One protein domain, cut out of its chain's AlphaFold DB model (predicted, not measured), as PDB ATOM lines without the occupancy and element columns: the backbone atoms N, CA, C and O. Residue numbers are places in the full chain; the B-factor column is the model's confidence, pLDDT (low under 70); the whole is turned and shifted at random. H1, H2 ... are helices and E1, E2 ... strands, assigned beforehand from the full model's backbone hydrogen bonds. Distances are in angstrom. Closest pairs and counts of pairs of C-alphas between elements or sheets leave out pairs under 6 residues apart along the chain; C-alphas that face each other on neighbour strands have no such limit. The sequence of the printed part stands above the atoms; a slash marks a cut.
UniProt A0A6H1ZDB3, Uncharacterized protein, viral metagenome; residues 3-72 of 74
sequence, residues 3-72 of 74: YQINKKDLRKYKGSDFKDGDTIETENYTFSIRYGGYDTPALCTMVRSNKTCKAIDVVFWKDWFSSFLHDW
ATOM      1  N   TYR A   3     -44.750 -18.961 -32.370       85.25
ATOM      2  CA  TYR A   3     -45.510 -19.083 -31.130       85.25
ATOM      3  C   TYR A   3     -46.885 -18.459 -31.306       85.25
ATOM      4  O   TYR A   3     -46.989 -17.312 -31.729       85.25
ATOM      5  N   GLN A   4     -47.930 -19.175 -30.907       89.00
ATOM      6  CA  GLN A   4     -49.277 -18.626 -30.824       89.00
ATOM      7  C   GLN A   4     -49.641 -18.473 -29.349       89.00
ATOM      8  O   GLN A   4     -49.882 -19.456 -28.650       89.00
ATOM      9  N   ILE A   5     -49.614 -17.235 -28.854       85.69
ATOM     10  CA  ILE A   5     -49.763 -16.923 -27.429       85.69
ATOM     11  C   ILE A   5     -50.874 -15.888 -27.281       85.69
ATOM     12  O   ILE A   5     -50.945 -14.903 -28.013       85.69
ATOM     13  N   ASN A   6     -51.772 -16.081 -26.317       84.19
ATOM     14  CA  ASN A   6     -52.797 -15.079 -26.049       84.19
ATOM     15  C   ASN A   6     -52.186 -13.825 -25.379       84.19
ATOM     16  O   ASN A   6     -51.120 -13.865 -24.761       84.19
ATOM     17  N   LYS A   7     -52.891 -12.689 -25.445       75.38
ATOM     18  CA  LYS A   7     -52.411 -11.414 -24.873       75.38
ATOM     19  C   LYS A   7     -52.106 -11.497 -23.368       75.38
ATOM     20  O   LYS A   7     -51.245 -10.764 -22.886       75.38
ATOM     21  N   LYS A   8     -52.827 -12.331 -22.610       79.69
ATOM     22  CA  LYS A   8     -52.644 -12.455 -21.153       79.69
ATOM     23  C   LYS A   8     -51.363 -13.210 -20.814       79.69
ATOM     24  O   LYS A   8     -50.653 -12.798 -19.904       79.69
ATOM     25  N   ASP A   9     -51.065 -14.265 -21.558       80.94
ATOM     26  CA  ASP A   9     -49.884 -15.093 -21.368       80.94
ATOM     27  C   ASP A   9     -48.639 -14.422 -21.935       80.94
ATOM     28  O   ASP A   9     -47.599 -14.504 -21.297       80.94
ATOM     29  N   LEU A  10     -48.751 -13.636 -23.016       77.69
ATOM     30  CA  LEU A  10     -47.632 -12.845 -23.546       77.69
ATOM     31  C   LEU A  10     -47.013 -11.919 -22.482       77.69
ATOM     32  O   LEU A  10     -45.810 -11.696 -22.483       77.69
ATOM     33  N   ARG A  11     -47.813 -11.429 -21.521       74.00
ATOM     34  CA  ARG A  11     -47.336 -10.599 -20.397       74.00
ATOM     35  C   ARG A  11     -46.410 -11.334 -19.427       74.00
ATOM     36  O   ARG A  11     -45.739 -10.674 -18.641       74.00
ATOM     37  N   LYS A  12     -46.425 -12.667 -19.429       78.31
ATOM     38  CA  LYS A  12     -45.573 -13.502 -18.573       78.31
ATOM     39  C   LYS A  12     -44.202 -13.749 -19.199       78.31
ATOM     40  O   LYS A  12     -43.304 -14.174 -18.483       78.31
ATOM     41  N   TYR A  13     -44.060 -13.488 -20.498       76.94
ATOM     42  CA  TYR A  13     -42.818 -13.673 -21.230       76.94
ATOM     43  C   TYR A  13     -42.050 -12.362 -21.342       76.94
ATOM     44  O   TYR A  13     -42.616 -11.271 -21.471       76.94
ATOM     45  N   LYS A  14     -40.732 -12.489 -21.330       74.00
ATOM     46  CA  LYS A  14     -39.786 -11.429 -21.638       74.00
ATOM     47  C   LYS A  14     -39.373 -11.532 -23.098       74.00
ATOM     48  O   LYS A  14     -39.404 -12.608 -23.687       74.00
ATOM     49  N   GLY A  15     -38.920 -10.420 -23.672       69.50
ATOM     50  CA  GLY A  15     -38.291 -10.433 -24.993       69.50
ATOM     51  C   GLY A  15     -37.164 -11.464 -25.057       69.50
ATOM     52  O   GLY A  15     -37.118 -12.243 -26.002       69.50
ATOM     53  N   SER A  16     -36.356 -11.546 -23.988       73.38
ATOM     54  CA  SER A  16     -35.252 -12.505 -23.824       73.38
ATOM     55  C   SER A  16     -35.632 -13.985 -23.888       73.38
ATOM     56  O   SER A  16     -34.740 -14.808 -24.083       73.38
ATOM     57  N   ASP A  17     -36.908 -14.333 -23.698       78.94
ATOM     58  CA  ASP A  17     -37.369 -15.727 -23.762       78.94
ATOM     59  C   ASP A  17     -37.470 -16.228 -25.212       78.94
ATOM     60  O   ASP A  17     -37.552 -17.432 -25.458       78.94
ATOM     61  N   PHE A  18     -37.426 -15.305 -26.174       80.19
ATOM     62  CA  PHE A  18     -37.489 -15.576 -27.603       80.19
ATOM     63  C   PHE A  18     -36.133 -15.340 -28.265       80.19
ATOM     64  O   PHE A  18     -35.315 -14.536 -27.803       80.19
ATOM     65  N   LYS A  19     -35.894 -16.043 -29.371       81.00
ATOM     66  CA  LYS A  19     -34.668 -15.958 -30.169       81.00
ATOM     67  C   LYS A  19     -34.838 -15.013 -31.352       81.00
ATOM     68  O   LYS A  19     -35.948 -14.679 -31.756       81.00
ATOM     69  N   ASP A  20     -33.711 -14.589 -31.914       82.38
ATOM     70  CA  ASP A  20     -33.711 -13.835 -33.166       82.38
ATOM     71  C   ASP A  20     -34.414 -14.625 -34.280       82.38
ATOM     72  O   ASP A  20     -34.197 -15.831 -34.424       82.38
ATOM     73  N   GLY A  21     -35.280 -13.955 -35.039       81.25
ATOM     74  CA  GLY A  21     -36.093 -14.582 -36.080       81.25
ATOM     75  C   GLY A  21     -37.309 -15.359 -35.564       81.25
ATOM     76  O   GLY A  21     -37.977 -16.038 -36.348       81.25
ATOM     77  N   ASP A  22     -37.619 -15.290 -34.268       86.00
ATOM     78  CA  ASP A  22     -38.873 -15.822 -33.741       86.00
ATOM     79  C   ASP A  22     -40.069 -14.944 -34.138       86.00
ATOM     80  O   ASP A  22     -39.976 -13.722 -34.219       86.00
ATOM     81  N   THR A  23     -41.218 -15.576 -34.365       87.25
ATOM     82  CA  THR A  23     -42.483 -14.896 -34.655       87.25
ATOM     83  C   THR A  23     -43.498 -15.276 -33.591       87.25
ATOM     84  O   THR A  23     -43.737 -16.458 -33.353       87.25
ATOM     85  N   ILE A  24     -44.111 -14.279 -32.966       86.88
ATOM     86  CA  ILE A  24     -45.144 -14.457 -31.950       86.88
ATOM     87  C   ILE A  24     -46.445 -13.892 -32.499       86.88
ATOM     88  O   ILE A  24     -46.526 -12.715 -32.835       86.88
ATOM     89  N   GLU A  25     -47.482 -14.709 -32.564       86.75
ATOM     90  CA  GLU A  25     -48.807 -14.291 -32.982       86.75
ATOM     91  C   GLU A  25     -49.765 -14.268 -31.794       86.75
ATOM     92  O   GLU A  25     -49.872 -15.210 -31.006       86.75
ATOM     93  N   THR A  26     -50.475 -13.154 -31.684       85.12
ATOM     94  CA  THR A  26     -51.592 -12.945 -30.771       85.12
ATOM     95  C   THR A  26     -52.852 -12.687 -31.588       85.12
ATOM     96  O   THR A  26     -52.784 -12.395 -32.777       85.12
ATOM     97  N   GLU A  27     -54.017 -12.689 -30.941       83.31
ATOM     98  CA  GLU A  27     -55.303 -12.404 -31.595       83.31
ATOM     99  C   GLU A  27     -55.300 -11.106 -32.430       83.31
ATOM    100  O   GLU A  27     -55.926 -11.035 -33.484       83.31
ATOM    101  N   ASN A  28     -54.587 -10.068 -31.975       80.88
ATOM    102  CA  ASN A  28     -54.630  -8.741 -32.597       80.88
ATOM    103  C   ASN A  28     -53.321  -8.333 -33.284       80.88
ATOM    104  O   ASN A  28     -53.341  -7.417 -34.109       80.88
ATOM    105  N   TYR A  29     -52.203  -8.976 -32.944       82.19
ATOM    106  CA  TYR A  29     -50.872  -8.549 -33.368       82.19
ATOM    107  C   TYR A  29     -49.956  -9.731 -33.653       82.19
ATOM    108  O   TYR A  29     -49.946 -10.702 -32.896       82.19
ATOM    109  N   THR A  30     -49.123  -9.576 -34.672       84.69
ATOM    110  CA  THR A  30     -47.986 -10.444 -34.969       84.69
ATOM    111  C   THR A  30     -46.697  -9.686 -34.670       84.69
ATOM    112  O   THR A  30     -46.513  -8.571 -35.150       84.69
ATOM    113  N   PHE A  31     -45.813 -10.282 -33.882       82.62
ATOM    114  CA  PHE A  31     -44.527  -9.743 -33.466       82.62
ATOM    115  C   PHE A  31     -43.418 -10.551 -34.139       82.62
ATOM    116  O   PHE A  31     -43.333 -11.759 -33.934       82.62
ATOM    117  N   SER A  32     -42.560  -9.907 -34.923       84.25
ATOM    118  CA  SER A  32     -41.347 -10.529 -35.463       84.25
ATOM    119  C   SER A  32     -40.143 -10.076 -34.660       84.25
ATOM    120  O   SER A  32     -39.791  -8.899 -34.698       84.25
ATOM    121  N   ILE A  33     -39.524 -11.005 -33.942       80.88
ATOM    122  CA  ILE A  33     -38.384 -10.755 -33.073       80.88
ATOM    123  C   ILE A  33     -37.119 -10.592 -33.904       80.88
ATOM    124  O   ILE A  33     -36.715 -11.503 -34.627       80.88
ATOM    125  N   ARG A  34     -36.467  -9.439 -33.755       78.38
ATOM    126  CA  ARG A  34     -35.137  -9.180 -34.290       78.38
ATOM    127  C   ARG A  34     -34.242  -8.547 -33.223       78.38
ATOM    128  O   ARG A  34     -34.458  -7.421 -32.788       78.38
ATOM    129  N   TYR A  35     -33.192  -9.229 -32.806       73.75
ATOM    130  CA  TYR A  35     -32.152  -8.628 -31.981       73.75
ATOM    131  C   TYR A  35     -31.193  -7.864 -32.894       73.75
ATOM    132  O   TYR A  35     -30.392  -8.450 -33.615       73.75
ATOM    133  N   GLY A  36     -31.310  -6.535 -32.908       64.06
ATOM    134  CA  GLY A  36     -30.350  -5.681 -33.602       64.06
ATOM    135  C   GLY A  36     -29.032  -5.619 -32.830       64.06
ATOM    136  O   GLY A  36     -29.039  -5.675 -31.602       64.06
ATOM    137  N   GLY A  37     -27.910  -5.466 -33.537       53.41
ATOM    138  CA  GLY A  37     -26.566  -5.280 -32.966       53.41
ATOM    139  C   GLY A  37     -26.361  -3.931 -32.265       53.41
ATOM    140  O   GLY A  37     -25.325  -3.303 -32.437       53.41
ATOM    141  N   TYR A  38     -27.367  -3.451 -31.538       53.66
ATOM    142  CA  TYR A  38     -27.253  -2.293 -30.668       53.66
ATOM    143  C   TYR A  38     -26.583  -2.735 -29.360       53.66
ATOM    144  O   TYR A  38     -26.931  -3.774 -28.802       53.66
ATOM    145  N   ASP A  39     -25.638  -1.936 -28.859       50.38
ATOM    146  CA  ASP A  39     -24.786  -2.223 -27.685       50.38
ATOM    147  C   ASP A  39     -25.537  -2.353 -26.342       50.38
ATOM    148  O   ASP A  39     -24.949  -2.494 -25.271       50.38
ATOM    149  N   THR A  40     -26.863  -2.310 -26.368       48.28
ATOM    150  CA  THR A  40     -27.754  -2.439 -25.212       48.28
ATOM    151  C   THR A  40     -28.942  -3.310 -25.610       48.28
ATOM    152  O   THR A  40     -29.238  -3.398 -26.798       48.28
ATOM    153  N   PRO A  41     -29.610  -4.009 -24.671       49.94
ATOM    154  CA  PRO A  41     -30.535  -5.097 -24.981       49.94
ATOM    155  C   PRO A  41     -31.864  -4.591 -25.572       49.94
ATOM    156  O   PRO A  41     -32.914  -4.629 -24.929       49.94
ATOM    157  N   ALA A  42     -31.786  -4.120 -26.809       52.16
ATOM    158  CA  ALA A  42     -32.847  -3.614 -27.646       52.16
ATOM    159  C   ALA A  42     -33.329  -4.754 -28.554       52.16
ATOM    160  O   ALA A  42     -32.632  -5.221 -29.455       52.16
ATOM    161  N   LEU A  43     -34.532  -5.235 -28.274       63.34
ATOM    162  CA  LEU A  43     -35.287  -6.158 -29.103       63.34
ATOM    163  C   LEU A  43     -36.016  -5.317 -30.159       63.34
ATOM    164  O   LEU A  43     -37.049  -4.713 -29.869       63.34
ATOM    165  N   CYS A  44     -35.491  -5.247 -31.380       61.03
ATOM    166  CA  CYS A  44     -36.214  -4.660 -32.505       61.03
ATOM    167  C   CYS A  44     -37.321  -5.632 -32.917       61.03
ATOM    168  O   CYS A  44     -37.065  -6.723 -33.406       61.03
ATOM    169  N   THR A  45     -38.574  -5.269 -32.700       68.12
ATOM    170  CA  THR A  45     -39.714  -6.105 -33.051       68.12
ATOM    171  C   THR A  45     -40.589  -5.387 -34.053       68.12
ATOM    172  O   THR A  45     -41.106  -4.308 -33.773       68.12
ATOM    173  N   MET A  46     -40.800  -6.003 -35.212       75.75
ATOM    174  CA  MET A  46     -41.842  -5.535 -36.118       75.75
ATOM    175  C   MET A  46     -43.180  -6.010 -35.559       75.75
ATOM    176  O   MET A  46     -43.419  -7.215 -35.460       75.75
ATOM    177  N   VAL A  47     -44.046  -5.073 -35.182       79.12
ATOM    178  CA  VAL A  47     -45.403  -5.376 -34.738       79.12
ATOM    179  C   VAL A  47     -46.370  -5.069 -35.863       79.12
ATOM    180  O   VAL A  47     -46.536  -3.921 -36.271       79.12
ATOM    181  N   ARG A  48     -47.041  -6.104 -36.357       81.56
ATOM    182  CA  ARG A  48     -48.098  -5.996 -37.355       81.56
ATOM    183  C   ARG A  48     -49.453  -6.174 -36.697       81.56
ATOM    184  O   ARG A  48     -49.692  -7.175 -36.036       81.56
ATOM    185  N   SER A  49     -50.367  -5.236 -36.910       79.25
ATOM    186  CA  SER A  49     -51.771  -5.411 -36.547       79.25
ATOM    187  C   SER A  49     -52.437  -6.396 -37.503       79.25
ATOM    188  O   SER A  49     -52.446  -6.177 -38.715       79.25
ATOM    189  N   ASN A  50     -53.061  -7.440 -36.964       78.00
ATOM    190  CA  ASN A  50     -53.798  -8.422 -37.764       78.00
ATOM    191  C   ASN A  50     -55.098  -7.829 -38.333       78.00
ATOM    192  O   ASN A  50     -55.557  -8.246 -39.390       78.00
ATOM    193  N   LYS A  51     -55.669  -6.813 -37.669       77.50
ATOM    194  CA  LYS A  51     -56.904  -6.143 -38.110       77.50
ATOM    195  C   LYS A  51     -56.674  -5.140 -39.232       77.50
ATOM    196  O   LYS A  51     -57.459  -5.073 -40.167       77.50
ATOM    197  N   THR A  52     -55.628  -4.324 -39.114       79.94
ATOM    198  CA  THR A  52     -55.382  -3.221 -40.059       79.94
ATOM    199  C   THR A  52     -54.273  -3.527 -41.061       79.94
ATOM    200  O   THR A  52     -54.025  -2.721 -41.951       79.94
ATOM    201  N   CYS A  53     -53.578  -4.660 -40.907       77.81
ATOM    202  CA  CYS A  53     -52.377  -5.030 -41.659       77.81
ATOM    203  C   CYS A  53     -51.232  -4.005 -41.592       77.81
ATOM    204  O   CYS A  53     -50.240  -4.163 -42.302       77.81
ATOM    205  N   LYS A  54     -51.332  -2.984 -40.731       77.94
ATOM    206  CA  LYS A  54     -50.272  -1.999 -40.511       77.94
ATOM    207  C   LYS A  54     -49.146  -2.630 -39.708       77.94
ATOM    208  O   LYS A  54     -49.413  -3.270 -38.692       77.94
ATOM    209  N   ALA A  55     -47.914  -2.433 -40.160       78.12
ATOM    210  CA  ALA A  55     -46.704  -2.836 -39.461       78.12
ATOM    211  C   ALA A  55     -45.971  -1.598 -38.946       78.12
ATOM    212  O   ALA A  55     -45.928  -0.573 -39.627       78.12
ATOM    213  N   ILE A  56     -45.440  -1.693 -37.734       76.94
ATOM    214  CA  ILE A  56     -44.641  -0.653 -37.094       76.94
ATOM    215  C   ILE A  56     -43.415  -1.341 -36.504       76.94
ATOM    216  O   ILE A  56     -43.543  -2.374 -35.845       76.94
ATOM    217  N   ASP A  57     -42.241  -0.768 -36.736       74.25
ATOM    218  CA  ASP A  57     -41.018  -1.204 -36.073       74.25
ATOM    219  C   ASP A  57     -40.965  -0.609 -34.669       74.25
ATOM    220  O   ASP A  57     -41.071   0.605 -34.481       74.25
ATOM    221  N   VAL A  58     -40.830  -1.475 -33.669       72.19
ATOM    222  CA  VAL A  58     -40.850  -1.095 -32.260       72.19
ATOM    223  C   VAL A  58     -39.613  -1.647 -31.589       72.19
ATOM    224  O   VAL A  58     -39.315  -2.832 -31.691       72.19
ATOM    225  N   VAL A  59     -38.885  -0.793 -30.882       70.88
ATOM    226  CA  VAL A  59     -37.736  -1.224 -30.091       70.88
ATOM    227  C   VAL A  59     -38.194  -1.431 -28.655       70.88
ATOM    228  O   VAL A  59     -38.567  -0.482 -27.968       70.88
ATOM    229  N   PHE A  60     -38.173  -2.682 -28.206       68.00
ATOM    230  CA  PHE A  60     -38.426  -3.040 -26.817       68.00
ATOM    231  C   PHE A  60     -37.116  -3.215 -26.067       68.00
ATOM    232  O   PHE A  60     -36.121  -3.687 -26.610       68.00
ATOM    233  N   TRP A  61     -37.131  -2.907 -24.779       63.66
ATOM    234  CA  TRP A  61     -36.093  -3.391 -23.876       63.66
ATOM    235  C   TRP A  61     -36.326  -4.889 -23.632       63.66
ATOM    236  O   TRP A  61     -37.483  -5.313 -23.564       63.66
ATOM    237  N   LYS A  62     -35.258  -5.695 -23.492       57.38
ATOM    238  CA  LYS A  62     -35.327  -7.171 -23.320       57.38
ATOM    239  C   LYS A  62     -36.387  -7.661 -22.322       57.38
ATOM    240  O   LYS A  62     -36.891  -8.769 -22.485       57.38
ATOM    241  N   ASP A  63     -36.725  -6.860 -21.315       59.12
ATOM    242  CA  ASP A  63     -37.654  -7.212 -20.240       59.12
ATOM    243  C   ASP A  63     -39.132  -6.836 -20.486       59.12
ATOM    244  O   ASP A  63     -39.957  -7.107 -19.613       59.12
ATOM    245  N   TRP A  64     -39.519  -6.227 -21.620       62.47
ATOM    246  CA  TRP A  64     -40.828  -5.551 -21.694       62.47
ATOM    247  C   TRP A  64     -41.704  -5.822 -22.927       62.47
ATOM    248  O   TRP A  64     -41.700  -5.074 -23.899       62.47
ATOM    249  N   PHE A  65     -42.607  -6.803 -22.791       62.47
ATOM    250  CA  PHE A  65     -43.894  -6.830 -23.510       62.47
ATOM    251  C   PHE A  65     -45.031  -6.147 -22.729       62.47
ATOM    252  O   PHE A  65     -45.992  -5.655 -23.326       62.47
ATOM    253  N   SER A  66     -44.961  -6.102 -21.390       57.25
ATOM    254  CA  SER A  66     -46.087  -5.651 -20.555       57.25
ATOM    255  C   SER A  66     -46.461  -4.186 -20.780       57.25
ATOM    256  O   SER A  66     -47.652  -3.877 -20.799       57.25
ATOM    257  N   SER A  67     -45.480  -3.304 -20.990       57.22
ATOM    258  CA  SER A  67     -45.725  -1.866 -21.182       57.22
ATOM    259  C   SER A  67     -46.257  -1.521 -22.560       57.22
ATOM    260  O   SER A  67     -47.165  -0.703 -22.668       57.22
ATOM    261  N   PHE A  68     -45.803  -2.225 -23.598       61.75
ATOM    262  CA  PHE A  68     -46.393  -2.116 -24.931       61.75
ATOM    263  C   PHE A  68     -47.892  -2.416 -24.899       61.75
ATOM    264  O   PHE A  68     -48.708  -1.659 -25.407       61.75
ATOM    265  N   LEU A  69     -48.287  -3.504 -24.231       61.22
ATOM    266  CA  LEU A  69     -49.687  -3.930 -24.184       61.22
ATOM    267  C   LEU A  69     -50.595  -3.037 -23.322       61.22
ATOM    268  O   LEU A  69     -51.818  -3.232 -23.377       61.22
ATOM    269  N   HIS A  70     -50.019  -2.150 -22.503       56.12
ATOM    270  CA  HIS A  70     -50.739  -1.235 -21.613       56.12
ATOM    271  C   HIS A  70     -50.961   0.144 -22.250       56.12
ATOM    272  O   HIS A  70     -52.059   0.681 -22.123       56.12
ATOM    273  N   ASP A  71     -49.962   0.666 -22.971       50.03
ATOM    274  CA  ASP A  71     -49.987   2.024 -23.539       50.03
ATOM    275  C   ASP A  71     -50.341   2.099 -25.029       50.03
ATOM    276  O   ASP A  71     -50.576   3.193 -25.544       50.03
ATOM    277  N   TRP A  72     -50.440   0.972 -25.743       48.22
ATOM    278  CA  TRP A  72     -50.820   1.001 -27.158       48.22
ATOM    279  C   TRP A  72     -52.319   1.288 -27.340       48.22
ATOM    280  O   TRP A  72     -53.141   0.387 -27.521       48.22
TER     281      TRP A  72
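This is residues 3 to 72 of the 74 residues of an uncharacterized protein of viral metagenome (UniProt A0A6H1ZDB3). A strongly twisted sheet of four strands has one face covered loosely by the two end stretches of the printed part, each with one very short helix, while its other face is bare. Residues 3 and 4 run beside E1 at one edge of the sheet, and the turns between E2 and E3 and between E3 and E4 reach out at opposite ends of the long strands. The printed part has 70 residues, with two named helices and four named strands in the order H1, E1, E2, E3, E4, H2; the sheet's order is E1, E2, E3, E4, antiparallel throughout. The class is mixed, helices and strands, with under half of the residues in named elements. The whole is compact, with a radius of gyration of the C-alphas of 11.2 A and spans of 34 by 24 by 23 A.

The printed part begins at Tyr 3, C-alpha at (-45.510, -19.083, -31.130). H1 is residues 7 to 10, from C-alpha 7 at (-52.411, -11.414, -24.873). E1 is residues 23 to 25. E2 is residues 29 to 35, 18.8 A long from first to last C-alpha. E3, residues 42 to 49, is the longest strand, 21.0 A. E4 is residues 55 to 61, 18.9 A. H2 is residues 68 to 71, ending with C-alpha 71 at (-49.987, 2.024, -23.539).

The four strands form a meander, each the antiparallel neighbour of the one before. The hairpin of E1 and E2 has an angle of 160 degrees between directions, with N 24 and O 31 at 2.8 A. Residues 3 to 4 pair with residues 24 to 25 of E1, parallel. The hairpin of E2 and E3, at 157 degrees, has N 32 and O 46 at 2.9 A. The hairpin of E3 and E4, at 149 degrees, has N 45 and O 58 at 2.7 A. These three N and O pairs are within hydrogen-bond range. E1 and E4 are the edge strands and are apart. From edge to edge the strands' lines turn by 72 degrees. H1 is only just not on the sheet, with 4 pairs of C-alphas within 10 A; H2 is not on it, with 2 pairs. H1 and H2 are close but not clearly touching, their closest C-alphas, those of Lys 7 and Leu 69, 8.0 A apart. Both helices are too short for a pair of O i and N i+4, and in each the one pair of O i and N i+3 is not within range.

The C-alphas farthest apart are those of Asp 39 and Lys 51, 34.0 A. The printed part has no cut. The link from H1 to E1, residues 11 to 22, is long. The mean pLDDT of the printed part is 72.6; residue 15, residues 36 to 45 and residues 60 to 72 are under 70.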